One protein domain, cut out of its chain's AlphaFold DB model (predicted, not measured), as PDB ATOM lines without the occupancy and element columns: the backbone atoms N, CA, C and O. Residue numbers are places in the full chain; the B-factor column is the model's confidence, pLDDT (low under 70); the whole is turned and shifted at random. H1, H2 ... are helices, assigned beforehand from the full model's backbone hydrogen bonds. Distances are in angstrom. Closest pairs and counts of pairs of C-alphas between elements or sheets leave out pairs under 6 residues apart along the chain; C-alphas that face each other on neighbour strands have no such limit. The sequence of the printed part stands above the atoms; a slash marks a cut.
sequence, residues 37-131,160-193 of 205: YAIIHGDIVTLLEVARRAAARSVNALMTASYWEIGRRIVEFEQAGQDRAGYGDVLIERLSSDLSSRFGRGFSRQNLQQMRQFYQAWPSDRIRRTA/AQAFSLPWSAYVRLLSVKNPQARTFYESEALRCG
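What this domain is: This is residues 37 to 131 and 160 to 193 of the 205 residues of the protein "DUF1016_N domain-containing protein" of Cupriavidus necator (UniProt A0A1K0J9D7). One very long helix, H1, makes the long axis, its residues 37 to 55 sticking out. H3 crosses H1's later half, H2 folds back after H1's end, and H5 packs on H1 and H3, with H6 on H5. The 129 printed residues, with six named helices, H1 to H6, and no named strand, are all helix in class and loose: radius of gyration of the C-alphas 18.2 A, spans 68 by 38 by 23 A.

How they stand to each other: H1, residues 37 to 80, touches H3, residues 109 to 121, with residues 67 to 75 alone, about perpendicular at 84 degrees; the closest C-alphas, Gly 71 and Arg 116, are 3.9 A apart. H2, residues 87 to 103, and H1 form a helical hairpin and only just touch, with 3 pairs of C-alphas within 8 A, the closest Glu 78 and Gly 88, 6.1 A. H5, residues 167 to 175, forms another with H6, residues 179 to 191; closest C-alphas Leu 173 and Arg 182, 5.7 A. H4, residues 124 to 130, touches no helix. Every O i to N i+4 pair is within hydrogen-bond range in H1, H2, H3 and H6; 2 of 3 in H4, 4 of 5 in H5.

Where its parts are: H1 runs 64.3 A from C-alpha 37 at (-17.403, 4.625, 8.845); H2 spans 23.5 A. H6 ends at C-alpha 191, (-17.608, 41.794, 12.181).

The domain as a whole: Residues 132 to 159 are not printed, a gap of 8.7 A between C-alphas 131 and 160. Of the links printed whole, none is long. Confidence is under 70 at residues 81 to 86, 128 to 131 and 193.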
ATOM      1  N   TYR A  37     -16.286   4.333   7.945       92.31
ATOM      2  CA  TYR A  37     -17.403   4.625   8.845       92.31
ATOM      3  C   TYR A  37     -17.172   5.928   9.622       92.31
ATOM      4  O   TYR A  37     -18.081   6.752   9.725       92.31
ATOM      5  N   ALA A  38     -15.953   6.149  10.122       91.94
ATOM      6  CA  ALA A  38     -15.601   7.381  10.826       91.94
ATOM      7  C   ALA A  38     -15.734   8.623   9.922       91.94
ATOM      8  O   ALA A  38     -16.257   9.648  10.370       91.94
ATOM      9  N   ILE A  39     -15.339   8.514   8.646       94.75
ATOM     10  CA  ILE A  39     -15.497   9.574   7.637       94.75
ATOM     11  C   ILE A  39     -16.981   9.883   7.407       94.75
ATOM     12  O   ILE A  39     -17.408  11.013   7.648       94.75
ATOM     13  N   ILE A  40     -17.799   8.893   7.024       96.25
ATOM     14  CA  ILE A  40     -19.213   9.153   6.700       96.25
ATOM     15  C   ILE A  40     -20.023   9.597   7.928       96.25
ATOM     16  O   ILE A  40     -20.930  10.422   7.809       96.25
ATOM     17  N   HIS A  41     -19.672   9.122   9.128       95.81
ATOM     18  CA  HIS A  41     -20.234   9.625  10.379       95.81
ATOM     19  C   HIS A  41     -19.883  11.110  10.593       95.81
ATOM     20  O   HIS A  41     -20.775  11.911  10.881       95.81
ATOM     21  N   GLY A  42     -18.619  11.500  10.396       96.50
ATOM     22  CA  GLY A  42     -18.167  12.894  10.479       96.50
ATOM     23  C   GLY A  42     -18.857  13.820   9.469       96.50
ATOM     24  O   GLY A  42     -19.293  14.917   9.835       96.50
ATOM     25  N   ASP A  43     -19.040  13.362   8.230       97.31
ATOM     26  CA  ASP A  43     -19.753  14.098   7.180       97.31
ATOM     27  C   ASP A  43     -21.236  14.302   7.533       97.31
ATOM     28  O   ASP A  43     -21.760  15.416   7.424       97.31
ATOM     29  N   ILE A  44     -21.915  13.258   8.024       98.00
ATOM     30  CA  ILE A  44     -23.318  13.332   8.461       98.00
ATOM     31  C   ILE A  44     -23.471  14.279   9.660       98.00
ATOM     32  O   ILE A  44     -24.386  15.107   9.672       98.00
ATOM     33  N   VAL A  45     -22.575  14.208  10.652       98.06
ATOM     34  CA  VAL A  45     -22.563  15.139  11.794       98.06
ATOM     35  C   VAL A  45     -22.390  16.578  11.303       98.06
ATOM     36  O   VAL A  45     -23.202  17.442  11.646       98.06
ATOM     37  N   THR A  46     -21.414  16.828  10.428       97.62
ATOM     38  CA  THR A  46     -21.144  18.155   9.852       97.62
ATOM     39  C   THR A  46     -22.359  18.702   9.097       97.62
ATOM     40  O   THR A  46     -22.763  19.850   9.316       97.62
ATOM     41  N   LEU A  47     -23.003  17.880   8.263       97.75
ATOM     42  CA  LEU A  47     -24.226  18.233   7.537       97.75
ATOM     43  C   LEU A  47     -25.364  18.625   8.494       97.75
ATOM     44  O   LEU A  47     -26.004  19.666   8.312       97.75
ATOM     45  N   LEU A  48     -25.600  17.827   9.540       97.44
ATOM     46  CA  LEU A  48     -26.636  18.090  10.541       97.44
ATOM     47  C   LEU A  48     -26.351  19.365  11.348       97.44
ATOM     48  O   LEU A  48     -27.277  20.121  11.651       97.44
ATOM     49  N   GLU A  49     -25.092  19.650  11.676       96.88
ATOM     50  CA  GLU A  49     -24.705  20.889  12.352       96.88
ATOM     51  C   GLU A  49     -24.879  22.131  11.478       96.88
ATOM     52  O   GLU A  49     -25.344  23.166  11.967       96.88
ATOM     53  N   VAL A  50     -24.522  22.052  10.192       96.31
ATOM     54  CA  VAL A  50     -24.754  23.133   9.222       96.31
ATOM     55  C   VAL A  50     -26.254  23.395   9.078       96.31
ATOM     56  O   VAL A  50     -26.683  24.547   9.197       96.31
ATOM     57  N   ALA A  51     -27.065  22.344   8.920       95.19
ATOM     58  CA  ALA A  51     -28.520  22.450   8.820       95.19
ATOM     59  C   ALA A  51     -29.147  23.069  10.085       95.19
ATOM     60  O   ALA A  51     -29.935  24.014   9.992       95.19
ATOM     61  N   ARG A  52     -28.747  22.610  11.280       95.56
ATOM     62  CA  ARG A  52     -29.204  23.163  12.570       95.56
ATOM     63  C   ARG A  52     -28.833  24.639  12.732       95.56
ATOM     64  O   ARG A  52     -29.671  25.425  13.176       95.56
ATOM     65  N   ARG A  53     -27.611  25.040  12.356       92.00
ATOM     66  CA  ARG A  53     -27.174  26.450  12.382       92.00
ATOM     67  C   ARG A  53     -27.969  27.313  11.401       92.00
ATOM     68  O   ARG A  53     -28.426  28.389  11.782       92.00
ATOM     69  N   ALA A  54     -28.190  26.838  10.175       90.25
ATOM     70  CA  ALA A  54     -28.993  27.542   9.175       90.25
ATOM     71  C   ALA A  54     -30.447  27.749   9.638       90.25
ATOM     72  O   ALA A  54     -30.949  28.875   9.595       90.25
ATOM     73  N   ALA A  55     -31.091  26.700  10.165       92.56
ATOM     74  CA  ALA A  55     -32.441  26.780  10.720       92.56
ATOM     75  C   ALA A  55     -32.522  27.773  11.893       92.56
ATOM     76  O   ALA A  55     -33.389  28.647  11.905       92.56
ATOM     77  N   ALA A  56     -31.577  27.704  12.840       89.44
ATOM     78  CA  ALA A  56     -31.530  28.617  13.981       89.44
ATOM     79  C   ALA A  56     -31.361  30.088  13.557       89.44
ATOM     80  O   ALA A  56     -32.037  30.957  14.106       89.44
ATOM     81  N   ARG A  57     -30.507  30.383  12.563       90.19
ATOM     82  CA  ARG A  57     -30.356  31.747  12.020       90.19
ATOM     83  C   ARG A  57     -31.642  32.251  11.359       90.19
ATOM     84  O   ARG A  57     -32.044  33.374  11.641       90.19
ATOM     85  N   SER A  58     -32.309  31.418  10.557       91.00
ATOM     86  CA  SER A  58     -33.585  31.767   9.911       91.00
ATOM     87  C   SER A  58     -34.678  32.104  10.936       91.00
ATOM     88  O   SER A  58     -35.283  33.176  10.878       91.00
ATOM     89  N   VAL A  59     -34.858  31.247  11.950       92.56
ATOM     90  CA  VAL A  59     -35.810  31.488  13.049       92.56
ATOM     91  C   VAL A  59     -35.457  32.764  13.816       92.56
ATOM     92  O   VAL A  59     -36.332  33.589  14.060       92.56
ATOM     93  N   ASN A  60     -34.181  32.977  14.154       92.38
ATOM     94  CA  ASN A  60     -33.739  34.183  14.857       92.38
ATOM     95  C   ASN A  60     -34.035  35.470  14.067       92.38
ATOM     96  O   ASN A  60     -34.482  36.452  14.664       92.38
ATOM     97  N   ALA A  61     -33.814  35.468  12.751       91.31
ATOM     98  CA  ALA A  61     -34.083  36.612  11.884       91.31
ATOM     99  C   ALA A  61     -35.589  36.924  11.804       91.31
ATOM    100  O   ALA A  61     -35.996  38.062  12.038       91.31
ATOM    101  N   LEU A  62     -36.430  35.904  11.580       93.62
ATOM    102  CA  LEU A  62     -37.894  36.044  11.549       93.62
ATOM    103  C   LEU A  62     -38.473  36.514  12.892       93.62
ATOM    104  O   LEU A  62     -39.327  37.400  12.919       93.62
ATOM    105  N   MET A  63     -37.991  35.969  14.014       93.62
ATOM    106  CA  MET A  63     -38.405  36.403  15.355       93.62
ATOM    107  C   MET A  63     -38.016  37.860  15.620       93.62
ATOM    108  O   MET A  63     -38.823  38.631  16.131       93.62
ATOM    109  N   THR A  64     -36.806  38.262  15.227       94.50
ATOM    110  CA  THR A  64     -36.323  39.639  15.406       94.50
ATOM    111  C   THR A  64     -37.113  40.628  14.547       94.50
ATOM    112  O   THR A  64     -37.541  41.664  15.055       94.50
ATOM    113  N   ALA A  65     -37.406  40.277  13.291       93.88
ATOM    114  CA  ALA A  65     -38.286  41.059  12.425       93.88
ATOM    115  C   ALA A  65     -39.709  41.174  12.993       93.88
ATOM    116  O   ALA A  65     -40.293  42.255  12.976       93.88
ATOM    117  N   SER A  66     -40.244  40.089  13.564       94.62
ATOM    118  CA  SER A  66     -41.572  40.074  14.191       94.62
ATOM    119  C   SER A  66     -41.634  41.010  15.401       94.62
ATOM    120  O   SER A  66     -42.578  41.781  15.543       94.62
ATOM    121  N   TYR A  67     -40.606  40.990  16.251       95.56
ATOM    122  CA  TYR A  67     -40.486  41.879  17.406       95.56
ATOM    123  C   TYR A  67     -40.322  43.352  17.012       95.56
ATOM    124  O   TYR A  67     -40.912  44.222  17.653       95.56
ATOM    125  N   TRP A  68     -39.603  43.642  15.926       95.38
ATOM    126  CA  TRP A  68     -39.547  44.989  15.354       95.38
ATOM    127  C   TRP A  68     -40.916  45.458  14.836       95.38
ATOM    128  O   TRP A  68     -41.372  46.550  15.172       95.38
ATOM    129  N   GLU A  69     -41.615  44.603  14.084       94.25
ATOM    130  CA  GLU A  69     -42.957  44.855  13.545       94.25
ATOM    131  C   GLU A  69     -44.025  45.038  14.646       94.25
ATOM    132  O   GLU A  69     -44.974  45.809  14.472       94.25
ATOM    133  N   ILE A  70     -43.886  44.366  15.793       95.19
ATOM    134  CA  ILE A  70     -44.723  44.609  16.980       95.19
ATOM    135  C   ILE A  70     -44.404  45.984  17.577       95.19
ATOM    136  O   ILE A  70     -45.323  46.759  17.838       95.19
ATOM    137  N   GLY A  71     -43.119  46.322  17.724       94.81
ATOM    138  CA  GLY A  71     -42.676  47.647  18.163       94.81
ATOM    139  C   GLY A  71     -43.236  48.779  17.303       94.81
ATOM    140  O   GLY A  71     -43.757  49.755  17.844       94.81
ATOM    141  N   ARG A  72     -43.215  48.608  15.973       93.56
ATOM    142  CA  ARG A  72     -43.817  49.539  15.009       93.56
ATOM    143  C   ARG A  72     -45.300  49.763  15.286       93.56
ATOM    144  O   ARG A  72     -45.716  50.904  15.455       93.56
ATOM    145  N   ARG A  73     -46.083  48.682  15.395       92.81
ATOM    146  CA  ARG A  73     -47.534  48.750  15.661       92.81
ATOM    147  C   ARG A  73     -47.860  49.449  16.976       92.81
ATOM    148  O   ARG A  73     -48.816  50.213  17.016       92.81
ATOM    149  N   ILE A  74     -47.075  49.210  18.029       93.00
ATOM    150  CA  ILE A  74     -47.246  49.893  19.320       93.00
ATOM    151  C   ILE A  74     -47.037  51.403  19.149       93.00
ATOM    152  O   ILE A  74     -47.889  52.183  19.560       93.00
ATOM    153  N   VAL A  75     -45.946  51.822  18.497       91.62
ATOM    154  CA  VAL A  75     -45.623  53.249  18.321       91.62
ATOM    155  C   VAL A  75     -46.607  53.960  17.388       91.62
ATOM    156  O   VAL A  75     -47.045  55.058  17.711       91.62
ATOM    157  N   GLU A  76     -47.007  53.345  16.273       90.25
ATOM    158  CA  GLU A  76     -48.014  53.912  15.362       90.25
ATOM    159  C   GLU A  76     -49.377  54.083  16.049       90.25
ATOM    160  O   GLU A  76     -50.038  55.107  15.879       90.25
ATOM    161  N   PHE A  77     -49.789  53.109  16.865       89.12
ATOM    162  CA  PHE A  77     -51.046  53.170  17.608       89.12
ATOM    163  C   PHE A  77     -51.012  54.228  18.725       89.12
ATOM    164  O   PHE A  77     -51.986  54.957  18.908       89.12
ATOM    165  N   GLU A  78     -49.885  54.371  19.431       87.88
ATOM    166  CA  GLU A  78     -49.667  55.465  20.388       87.88
ATOM    167  C   GLU A  78     -49.694  56.845  19.709       87.88
ATOM    168  O   GLU A  78     -50.290  57.773  20.246       87.88
ATOM    169  N   GLN A  79     -49.101  56.984  18.517       83.12
ATOM    170  CA  GLN A  79     -49.090  58.239  17.752       83.12
ATOM    171  C   GLN A  79     -50.472  58.612  17.195       83.12
ATOM    172  O   GLN A  79     -50.821  59.791  17.159       83.12
ATOM    173  N   ALA A  80     -51.279  57.627  16.791       77.88
ATOM    174  CA  ALA A  80     -52.660  57.850  16.365       77.88
ATOM    175  C   ALA A  80     -53.590  58.232  17.538       77.88
ATOM    176  O   ALA A  80     -54.573  58.951  17.349       77.88
ATOM    177  N   GLY A  81     -53.282  57.774  18.757       65.06
ATOM    178  CA  GLY A  81     -54.038  58.044  19.981       65.06
ATOM    179  C   GLY A  81     -53.532  59.252  20.776       65.06
ATOM    180  O   GLY A  81     -53.070  59.062  21.898       65.06
ATOM    181  N   GLN A  82     -53.646  60.462  20.206       53.94
ATOM    182  CA  GLN A  82     -53.264  61.778  20.772       53.94
ATOM    183  C   GLN A  82     -52.737  61.786  22.226       53.94
ATOM    184  O   GLN A  82     -53.511  61.919  23.175       53.94
ATOM    185  N   ASP A  83     -51.410  61.714  22.361       52.22
ATOM    186  CA  ASP A  83     -50.559  62.309  23.415       52.22
ATOM    187  C   ASP A  83     -50.988  62.185  24.897       52.22
ATOM    188  O   ASP A  83     -50.573  62.954  25.768       52.22
ATOM    189  N   ARG A  84     -51.799  61.179  25.240       62.03
ATOM    190  CA  ARG A  84     -52.147  60.882  26.635       62.03
ATOM    191  C   ARG A  84     -51.020  60.103  27.299       62.03
ATOM    192  O   ARG A  84     -50.975  58.873  27.219       62.03
ATOM    193  N   ALA A  85     -50.150  60.818  28.010       56.00
ATOM    194  CA  ALA A  85     -49.190  60.231  28.942       56.00
ATOM    195  C   ALA A  85     -49.909  59.252  29.898       56.00
ATOM    196  O   ALA A  85     -50.725  59.657  30.722       56.00
ATOM    197  N   GLY A  86     -49.645  57.950  29.727       67.69
ATOM    198  CA  GLY A  86     -50.324  56.846  30.422       67.69
ATOM    199  C   GLY A  86     -51.075  55.863  29.507       67.69
ATOM    200  O   GLY A  86     -51.239  54.702  29.876       67.69
ATOM    201  N   TYR A  87     -51.470  56.256  28.288       80.00
ATOM    202  CA  TYR A  87     -52.185  55.361  27.362       80.00
ATOM    203  C   TYR A  87     -51.309  54.196  26.871       80.00
ATOM    204  O   TYR A  87     -51.755  53.048  26.870       80.00
ATOM    205  N   GLY A  88     -50.041  54.469  26.538       83.00
ATOM    206  CA  GLY A  88     -49.070  53.447  26.123       83.00
ATOM    207  C   GLY A  88     -48.786  52.395  27.204       83.00
ATOM    208  O   GLY A  88     -48.696  51.208  26.901       83.00
ATOM    209  N   ASP A  89     -48.733  52.786  28.483       87.12
ATOM    210  CA  ASP A  89     -48.542  51.832  29.584       87.12
ATOM    211  C   ASP A  89     -49.747  50.893  29.754       87.12
ATOM    212  O   ASP A  89     -49.553  49.692  29.942       87.12
ATOM    213  N   VAL A  90     -50.981  51.404  29.628       90.94
ATOM    214  CA  VAL A  90     -52.211  50.585  29.668       90.94
ATOM    215  C   VAL A  90     -52.311  49.659  28.451       90.94
ATOM    216  O   VAL A  90     -52.724  48.506  28.585       90.94
ATOM    217  N   LEU A  91     -51.916  50.138  27.267       92.25
ATOM    218  CA  LEU A  91     -51.847  49.336  26.046       92.25
ATOM    219  C   LEU A  91     -50.871  48.166  26.204       92.25
ATOM    220  O   LEU A  91     -51.241  47.024  25.940       92.25
ATOM    221  N   ILE A  92     -49.644  48.442  26.652       95.00
ATOM    222  CA  ILE A  92     -48.613  47.418  26.856       95.00
ATOM    223  C   ILE A  92     -49.048  46.407  27.919       95.00
ATOM    224  O   ILE A  92     -48.807  45.215  27.739       95.00
ATOM    225  N   GLU A  93     -49.712  46.845  28.993       96.06
ATOM    226  CA  GLU A  93     -50.219  45.941  30.029       96.06
ATOM    227  C   GLU A  93     -51.217  44.930  29.445       96.06
ATOM    228  O   GLU A  93     -51.013  43.718  29.558       96.06
ATOM    229  N   ARG A  94     -52.239  45.422  28.727       96.06
ATOM    230  CA  ARG A  94     -53.260  44.587  28.068       96.06
ATOM    231  C   ARG A  94     -52.649  43.646  27.033       96.06
ATOM    232  O   ARG A  94     -52.864  42.441  27.110       96.06
ATOM    233  N   LEU A  95     -51.813  44.177  26.136       96.94
ATOM    234  CA  LEU A  95     -51.084  43.367  25.157       96.94
ATOM    235  C   LEU A  95     -50.246  42.279  25.834       96.94
ATOM    236  O   LEU A  95     -50.158  41.177  25.303       96.94
ATOM    237  N   SER A  96     -49.648  42.556  26.998       97.88
ATOM    238  CA  SER A  96     -48.827  41.562  27.687       97.88
ATOM    239  C   SER A  96     -49.648  40.397  28.234       97.88
ATOM    240  O   SER A  96     -49.235  39.250  28.077       97.88
ATOM    241  N   SER A  97     -50.834  40.672  28.787       97.69
ATOM    242  CA  SER A  97     -51.803  39.652  29.205       97.69
ATOM    243  C   SER A  97     -52.293  38.836  28.007       97.69
ATOM    244  O   SER A  97     -52.115  37.617  27.959       97.69
ATOM    245  N   ASP A  98     -52.843  39.511  26.996       97.94
ATOM    246  CA  ASP A  98     -53.506  38.867  25.861       97.94
ATOM    247  C   ASP A  98     -52.525  38.012  25.047       97.94
ATOM    248  O   ASP A  98     -52.785  36.837  24.771       97.94
ATOM    249  N   LEU A  99     -51.348  38.555  24.716       97.56
ATOM    250  CA  LEU A  99     -50.334  37.831  23.949       97.56
ATOM    251  C   LEU A  99     -49.670  36.722  24.774       97.56
ATOM    252  O   LEU A  99     -49.398  35.658  24.217       97.56
ATOM    253  N   SER A 100     -49.456  36.907  26.083       97.00
ATOM    254  CA  SER A 100     -48.919  35.828  26.928       97.00
ATOM    255  C   SER A 100     -49.928  34.694  27.116       97.00
ATOM    256  O   SER A 100     -49.524  33.534  27.131       97.00
ATOM    257  N   SER A 101     -51.232  34.985  27.186       97.31
ATOM    258  CA  SER A 101     -52.269  33.944  27.246       97.31
ATOM    259  C   SER A 101     -52.355  33.125  25.950       97.31
ATOM    260  O   SER A 101     -52.536  31.911  25.996       97.31
ATOM    261  N   ARG A 102     -52.169  33.773  24.789       97.62
ATOM    262  CA  ARG A 102     -52.304  33.143  23.466       97.62
ATOM    263  C   ARG A 102     -51.036  32.453  22.960       97.62
ATOM    264  O   ARG A 102     -51.134  31.436  22.279       97.62
ATOM    265  N   PHE A 103     -49.863  33.020  23.234       95.31
ATOM    266  CA  PHE A 103     -48.578  32.578  22.676       95.31
ATOM    267  C   PHE A 103     -47.549  32.168  23.743       95.31
ATOM    268  O   PHE A 103     -46.489  31.640  23.408       95.31
ATOM    269  N   GLY A 104     -47.845  32.377  25.028       94.50
ATOM    270  CA  GLY A 104     -46.975  31.991  26.133       94.50
ATOM    271  C   GLY A 104     -45.784  32.932  26.340       94.50
ATOM    272  O   GLY A 104     -45.891  34.159  26.307       94.50
ATOM    273  N   ARG A 105     -44.619  32.344  26.631       91.50
ATOM    274  CA  ARG A 105     -43.411  33.090  27.019       91.50
ATOM    275  C   ARG A 105     -42.902  33.970  25.873       91.50
ATOM    276  O   ARG A 105     -42.823  33.525  24.735       91.50
ATOM    277  N   GLY A 106     -42.455  35.177  26.213       91.94
ATOM    278  CA  GLY A 106     -41.908  36.149  25.256       91.94
ATOM    279  C   GLY A 106     -42.752  37.414  25.087       91.94
ATOM    280  O   GLY A 106     -42.289  38.353  24.453       91.94
ATOM    281  N   PHE A 107     -43.933  37.498  25.705       96.62
ATOM    282  CA  PHE A 107     -44.818  38.665  25.595       96.62
ATOM    283  C   PHE A 107     -45.056  39.390  26.928       96.62
ATOM    284  O   PHE A 107     -46.064  40.061  27.109       96.62
ATOM    285  N   SER A 108     -44.103  39.305  27.861       96.75
ATOM    286  CA  SER A 108     -44.149  40.091  29.099       96.75
ATOM    287  C   SER A 108     -44.123  41.599  28.823       96.75
ATOM    288  O   SER A 108     -43.519  42.052  27.845       96.75
ATOM    289  N   ARG A 109     -44.695  42.385  29.746       97.19
ATOM    290  CA  ARG A 109     -44.683  43.859  29.744       97.19
ATOM    291  C   ARG A 109     -43.312  44.441  29.374       97.19
ATOM    292  O   ARG A 109     -43.202  45.273  28.476       97.19
ATOM    293  N   GLN A 110     -42.254  43.944  30.018       96.25
ATOM    294  CA  GLN A 110     -40.875  44.374  29.777       96.25
ATOM    295  C   GLN A 110     -40.394  44.059  28.350       96.25
ATOM    296  O   GLN A 110     -39.732  44.895  27.740       96.25
ATOM    297  N   ASN A 111     -40.719  42.883  27.796       96.88
ATOM    298  CA  ASN A 111     -40.293  42.541  26.436       96.88
ATOM    299  C   ASN A 111     -41.050  43.381  25.396       96.88
ATOM    300  O   ASN A 111     -40.441  43.841  24.438       96.88
ATOM    301  N   LEU A 112     -42.335  43.680  25.611       97.25
ATOM    302  CA  LEU A 112     -43.093  44.608  24.758       97.25
ATOM    303  C   LEU A 112     -42.542  46.046  24.815       97.25
ATOM    304  O   LEU A 112     -42.426  46.701  23.779       97.25
ATOM    305  N   GLN A 113     -42.110  46.523  25.989       96.19
ATOM    306  CA  GLN A 113     -41.381  47.794  26.102       96.19
ATOM    307  C   GLN A 113     -40.052  47.768  25.333       96.19
ATOM    308  O   GLN A 113     -39.716  48.749  24.670       96.19
ATOM    309  N   GLN A 114     -39.316  46.651  25.361       97.25
ATOM    310  CA  GLN A 114     -38.103  46.479  24.554       97.25
ATOM    311  C   GLN A 114     -38.415  46.460  23.051       97.25
ATOM    312  O   GLN A 114     -37.683  47.084  22.291       97.25
ATOM    313  N   MET A 115     -39.509  45.829  22.605       96.94
ATOM    314  CA  MET A 115     -39.958  45.872  21.202       96.94
ATOM    315  C   MET A 115     -40.273  47.304  20.750       96.94
ATOM    316  O   MET A 115     -39.794  47.747  19.706       96.94
ATOM    317  N   ARG A 116     -41.010  48.070  21.566       95.12
ATOM    318  CA  ARG A 116     -41.297  49.496  21.332       95.12
ATOM    319  C   ARG A 116     -40.009  50.323  21.199       95.12
ATOM    320  O   ARG A 116     -39.844  51.053  20.225       95.12
ATOM    321  N   GLN A 117     -39.072  50.162  22.136       94.94
ATOM    322  CA  GLN A 117     -37.765  50.834  22.096       94.94
ATOM    323  C   GLN A 117     -36.910  50.384  20.898       94.94
ATOM    324  O   GLN A 117     -36.179  51.192  20.328       94.94
ATOM    325  N   PHE A 118     -37.007  49.116  20.491       95.56
ATOM    326  CA  PHE A 118     -36.288  48.571  19.341       95.56
ATOM    327  C   PHE A 118     -36.701  49.263  18.043       95.56
ATOM    328  O   PHE A 118     -35.834  49.724  17.302       95.56
ATOM    329  N   TYR A 119     -38.007  49.426  17.812       94.50
ATOM    330  CA  TYR A 119     -38.508  50.188  16.668       94.50
ATOM    331  C   TYR A 119     -37.995  51.638  16.668       94.50
ATOM    332  O   TYR A 119     -37.491  52.122  15.657       94.50
ATOM    333  N   GLN A 120     -38.040  52.307  17.823       92.25
ATOM    334  CA  GLN A 120     -37.574  53.693  17.973       92.25
ATOM    335  C   GLN A 120     -36.058  53.852  17.732       92.25
ATOM    336  O   GLN A 120     -35.624  54.866  17.190       92.25
ATOM    337  N   ALA A 121     -35.241  52.864  18.111       92.19
ATOM    338  CA  ALA A 121     -33.784  52.901  17.954       92.19
ATOM    339  C   ALA A 121     -33.276  52.391  16.582       92.19
ATOM    340  O   ALA A 121     -32.140  52.689  16.195       92.19
ATOM    341  N   TRP A 122     -34.106  51.660  15.833       91.00
ATOM    342  CA  TRP A 122     -33.860  51.240  14.450       91.00
ATOM    343  C   TRP A 122     -35.081  51.578  13.579       91.00
ATOM    344  O   TRP A 122     -35.852  50.680  13.242       91.00
ATOM    345  N   PRO A 123     -35.281  52.851  13.197       80.69
ATOM    346  CA  PRO A 123     -36.396  53.238  12.336       80.69
ATOM    347  C   PRO A 123     -36.293  52.607  10.938       80.69
ATOM    348  O   PRO A 123     -35.216  52.211  10.479       80.69
ATOM    349  N   SER A 124     -37.424  52.553  10.236       78.31
ATOM    350  CA  SER A 124     -37.596  51.911   8.922       78.31
ATOM    351  C   SER A 124     -36.574  52.357   7.866       78.31
ATOM    352  O   SER A 124     -36.052  51.519   7.127       78.31
ATOM    353  N   ASP A 125     -36.196  53.639   7.833       75.62
ATOM    354  CA  ASP A 125     -35.160  54.152   6.921       75.62
ATOM    355  C   ASP A 125     -33.768  53.558   7.153       75.62
ATOM    356  O   ASP A 125     -32.986  53.435   6.209       75.62
ATOM    357  N   ARG A 126     -33.451  53.170   8.394       75.44
ATOM    358  CA  ARG A 126     -32.186  52.513   8.739       75.44
ATOM    359  C   ARG A 126     -32.187  51.068   8.244       75.44
ATOM    360  O   ARG A 126     -31.236  50.641   7.604       75.44
ATOM    361  N   ILE A 127     -33.283  50.350   8.475       75.81
ATOM    362  CA  ILE A 127     -33.455  48.940   8.092       75.81
ATOM    363  C   ILE A 127     -33.501  48.765   6.571       75.81
ATOM    364  O   ILE A 127     -32.833  47.882   6.036       75.81
ATOM    365  N   ARG A 128     -34.192  49.660   5.853       64.00
ATOM    366  CA  ARG A 128     -34.258  49.644   4.381       64.00
ATOM    367  C   ARG A 128     -32.893  49.837   3.706       64.00
ATOM    368  O   ARG A 128     -32.716  49.369   2.588       64.00
ATOM    369  N   ARG A 129     -31.931  50.498   4.364       58.19
ATOM    370  CA  ARG A 129     -30.542  50.636   3.874       58.19
ATOM    371  C   ARG A 129     -29.685  49.392   4.130       58.19
ATOM    372  O   ARG A 129     -28.733  49.169   3.392       58.19
ATOM    373  N   THR A 130     -30.007  48.610   5.161       57.16
ATOM    374  CA  THR A 130     -29.290  47.374   5.526       57.16
ATOM    375  C   THR A 130     -29.815  46.150   4.771       57.16
ATOM    376  O   THR A 130     -29.065  45.201   4.549       57.16
ATOM    377  N   ALA A 131     -31.082  46.166   4.341       56.06
ATOM    378  CA  ALA A 131     -31.619  45.162   3.427       56.06
ATOM    379  C   ALA A 131     -30.739  45.077   2.157       56.06
ATOM    380  O   ALA A 131     -30.440  46.120   1.566       56.06
ATOM    381  N   ALA A 160     -36.771  40.231   7.638       88.62
ATOM    382  CA  ALA A 160     -35.815  39.315   8.266       88.62
ATOM    383  C   ALA A 160     -34.403  39.384   7.647       88.62
ATOM    384  O   ALA A 160     -33.421  39.196   8.361       88.62
ATOM    385  N   GLN A 161     -34.270  39.722   6.359       86.69
ATOM    386  CA  GLN A 161     -32.964  39.844   5.692       86.69
ATOM    387  C   GLN A 161     -32.127  41.024   6.207       86.69
ATOM    388  O   GLN A 161     -30.906  41.003   6.070       86.69
ATOM    389  N   ALA A 162     -32.756  42.035   6.813       86.50
ATOM    390  CA  ALA A 162     -32.065  43.178   7.403       86.50
ATOM    391  C   ALA A 162     -31.591  42.932   8.853       86.50
ATOM    392  O   ALA A 162     -30.783  43.705   9.367       86.50
ATOM    393  N   PHE A 163     -32.062  41.865   9.513       87.25
ATOM    394  CA  PHE A 163     -31.712  41.538  10.901       87.25
ATOM    395  C   PHE A 163     -30.673  40.418  10.964       87.25
ATOM    396  O   PHE A 163     -30.986  39.242  11.151       87.25
ATOM    397  N   SER A 164     -29.401  40.794  10.837       84.38
ATOM    398  CA  SER A 164     -28.273  39.854  10.917       84.38
ATOM    399  C   SER A 164     -27.938  39.392  12.345       84.38
ATOM    400  O   SER A 164     -27.175  38.441  12.511       84.38
ATOM    401  N   LEU A 165     -28.497  40.033  13.380       88.75
ATOM    402  CA  LEU A 165     -28.322  39.650  14.785       88.75
ATOM    403  C   LEU A 165     -29.629  39.066  15.371       88.75
ATOM    404  O   LEU A 165     -30.713  39.549  15.049       88.75
ATOM    405  N   PRO A 166     -29.573  38.060  16.264       91.19
ATOM    406  CA  PRO A 166     -30.731  37.600  17.026       91.19
ATOM    407  C   PRO A 166     -31.204  38.641  18.053       91.19
ATOM    408  O   PRO A 166     -30.404  39.391  18.616       91.19
ATOM    409  N   TRP A 167     -32.496  38.594  18.391       92.94
ATOM    410  CA  TRP A 167     -33.168  39.459  19.373       92.94
ATOM    411  C   TRP A 167     -32.365  39.757  20.649       92.94
ATOM    412  O   TRP A 167     -32.260  40.907  21.068       92.94
ATOM    413  N   SER A 168     -31.743  38.741  21.256       92.69
ATOM    414  CA  SER A 168     -30.990  38.890  22.510       92.69
ATOM    415  C   SER A 168     -29.772  39.818  22.410       92.69
ATOM    416  O   SER A 168     -29.315  40.330  23.434       92.69
ATOM    417  N   ALA A 169     -29.253  40.067  21.207       91.94
ATOM    418  CA  ALA A 169     -28.219  41.066  20.965       91.94
ATOM    419  C   ALA A 169     -28.803  42.474  20.833       91.94
ATOM    420  O   ALA A 169     -28.259  43.400  21.425       91.94
ATOM    421  N   TYR A 170     -29.949  42.633  20.167       93.38
ATOM    422  CA  TYR A 170     -30.659  43.913  20.136       93.38
ATOM    423  C   TYR A 170     -31.090  44.364  21.539       93.38
ATOM    424  O   TYR A 170     -30.880  45.521  21.887       93.38
ATOM    425  N   VAL A 171     -31.534  43.446  22.405       93.62
ATOM    426  CA  VAL A 171     -31.799  43.737  23.831       93.62
ATOM    427  C   VAL A 171     -30.543  44.228  24.574       93.62
ATOM    428  O   VAL A 171     -30.634  45.133  25.403       93.62
ATOM    429  N   ARG A 172     -29.351  43.698  24.258       94.00
ATOM    430  CA  ARG A 172     -28.073  44.201  24.811       94.00
ATOM    431  C   ARG A 172     -27.694  45.568  24.239       94.00
ATOM    432  O   ARG A 172     -27.207  46.415  24.972       94.00
ATOM    433  N   LEU A 173     -27.929  45.802  22.952       93.25
ATOM    434  CA  LEU A 173     -27.671  47.091  22.305       93.25
ATOM    435  C   LEU A 173     -28.635  48.186  22.806       93.25
ATOM    436  O   LEU A 173     -28.249  49.352  22.889       93.25
ATOM    437  N   LEU A 174     -29.858  47.827  23.212       94.12
ATOM    438  CA  LEU A 174     -30.816  48.741  23.843       94.12
ATOM    439  C   LEU A 174     -30.358  49.253  25.219       94.12
ATOM    440  O   LEU A 174     -30.663  50.396  25.554       94.12
ATOM    441  N   SER A 175     -29.589  48.480  25.998       91.75
ATOM    442  CA  SER A 175     -29.059  48.969  27.284       91.75
ATOM    443  C   SER A 175     -27.907  49.975  27.127       91.75
ATOM    444  O   SER A 175     -27.623  50.745  28.049       91.75
ATOM    445  N   VAL A 176     -27.276  50.035  25.947       93.38
ATOM    446  CA  VAL A 176     -26.270  51.052  25.610       93.38
ATOM    447  C   VAL A 176     -26.973  52.388  25.365       93.38
ATOM    448  O   VAL A 176     -27.614  52.587  24.332       93.38
ATOM    449  N   LYS A 177     -26.846  53.328  26.312       90.75
ATOM    450  CA  LYS A 177     -27.520  54.641  26.256       90.75
ATOM    451  C   LYS A 177     -27.082  55.501  25.062       90.75
ATOM    452  O   LYS A 177     -27.929  56.115  24.422       90.75
ATOM    453  N   ASN A 178     -25.783  55.539  24.752       93.50
ATOM    454  CA  ASN A 178     -25.233  56.362  23.668       93.50
ATOM    455  C   ASN A 178     -25.526  55.727  22.280       93.50
ATOM    456  O   ASN A 178     -25.038  54.624  22.018       93.50
ATOM    457  N   PRO A 179     -26.252  56.406  21.363       89.94
ATOM    458  CA  PRO A 179     -26.565  55.879  20.027       89.94
ATOM    459  C   PRO A 179     -25.340  55.609  19.135       89.94
ATOM    460  O   PRO A 179     -25.351  54.663  18.343       89.94
ATOM    461  N   GLN A 180     -24.271  56.402  19.267       88.88
ATOM    462  CA  GLN A 180     -23.027  56.209  18.511       88.88
ATOM    463  C   GLN A 180     -22.312  54.938  18.982       88.88
ATOM    464  O   GLN A 180     -21.961  54.087  18.166       88.88
ATOM    465  N   ALA A 181     -22.194  54.755  20.302       90.12
ATOM    466  CA  ALA A 181     -21.638  53.537  20.892       90.12
ATOM    467  C   ALA A 181     -22.468  52.297  20.518       90.12
ATOM    468  O   ALA A 181     -21.910  51.248  20.213       90.12
ATOM    469  N   ARG A 182     -23.802  52.423  20.469       92.62
ATOM    470  CA  ARG A 182     -24.697  51.353  20.007       92.62
ATOM    471  C   ARG A 182     -24.401  50.939  18.565       92.62
ATOM    472  O   ARG A 182     -24.261  49.752  18.303       92.62
ATOM    473  N   THR A 183     -24.255  51.905  17.656       88.19
ATOM    474  CA  THR A 183     -23.885  51.640  16.253       88.19
ATOM    475  C   THR A 183     -22.497  51.003  16.142       88.19
ATOM    476  O   THR A 183     -22.315  50.068  15.371       88.19
ATOM    477  N   PHE A 184     -21.527  51.457  16.944       89.44
ATOM    478  CA  PHE A 184     -20.189  50.864  16.999       89.44
ATOM    479  C   PHE A 184     -20.229  49.387  17.432       89.44
ATOM    480  O   PHE A 184     -19.712  48.529  16.720       89.44
ATOM    481  N   TYR A 185     -20.898  49.070  18.546       90.44
ATOM    482  CA  TYR A 185     -21.018  47.689  19.027       90.44
ATOM    483  C   TYR A 185     -21.856  46.793  18.106       90.44
ATOM    484  O   TYR A 185     -21.604  45.594  18.042       90.44
ATOM    485  N   GLU A 186     -22.824  47.349  17.377       89.38
ATOM    486  CA  GLU A 186     -23.566  46.624  16.343       89.38
ATOM    487  C   GLU A 186     -22.648  46.220  15.181       89.38
ATOM    488  O   GLU A 186     -22.588  45.040  14.838       89.38
ATOM    489  N   SER A 187     -21.861  47.157  14.642       86.94
ATOM    490  CA  SER A 187     -20.856  46.872  13.606       86.94
ATOM    491  C   SER A 187     -19.811  45.853  14.073       86.94
ATOM    492  O   SER A 187     -19.459  44.940  13.327       86.94
ATOM    493  N   GLU A 188     -19.345  45.960  15.320       86.50
ATOM    494  CA  GLU A 188     -18.368  45.028  15.889       86.50
ATOM    495  C   GLU A 188     -18.953  43.620  16.094       86.50
ATOM    496  O   GLU A 188     -18.291  42.621  15.809       86.50
ATOM    497  N   ALA A 189     -20.218  43.521  16.518       86.62
ATOM    498  CA  ALA A 189     -20.913  42.244  16.667       86.62
ATOM    499  C   ALA A 189     -21.100  41.518  15.324       86.62
ATOM    500  O   ALA A 189     -20.983  40.290  15.279       86.62
ATOM    501  N   LEU A 190     -21.349  42.272  14.244       84.50
ATOM    502  CA  LEU A 190     -21.414  41.757  12.874       84.50
ATOM    503  C   LEU A 190     -20.037  41.310  12.366       84.50
ATOM    504  O   LEU A 190     -19.928  40.229  11.793       84.50
ATOM    505  N   ARG A 191     -18.984  42.103  12.609       79.62
ATOM    506  CA  ARG A 191     -17.608  41.794  12.181       79.62
ATOM    507  C   ARG A 191     -17.056  40.535  12.846       79.62
ATOM    508  O   ARG A 191     -16.453  39.703  12.177       79.62
ATOM    509  N   CYS A 192     -17.253  40.406  14.154       72.31
ATOM    510  CA  CYS A 192     -16.614  39.376  14.973       72.31
ATOM    511  C   CYS A 192     -17.541  38.194  15.321       72.31
ATOM    512  O   CYS A 192     -17.241  37.433  16.237       72.31
ATOM    513  N   GLY A 193     -18.680  38.039  14.628       69.69
ATOM    514  CA  GLY A 193     -19.548  36.856  14.739       69.69
ATOM    515  C   GLY A 193     -20.027  36.544  16.165       69.69
ATOM    516  O   GLY A 193     -20.188  35.374  16.517       69.69
TER     517      GLY A 193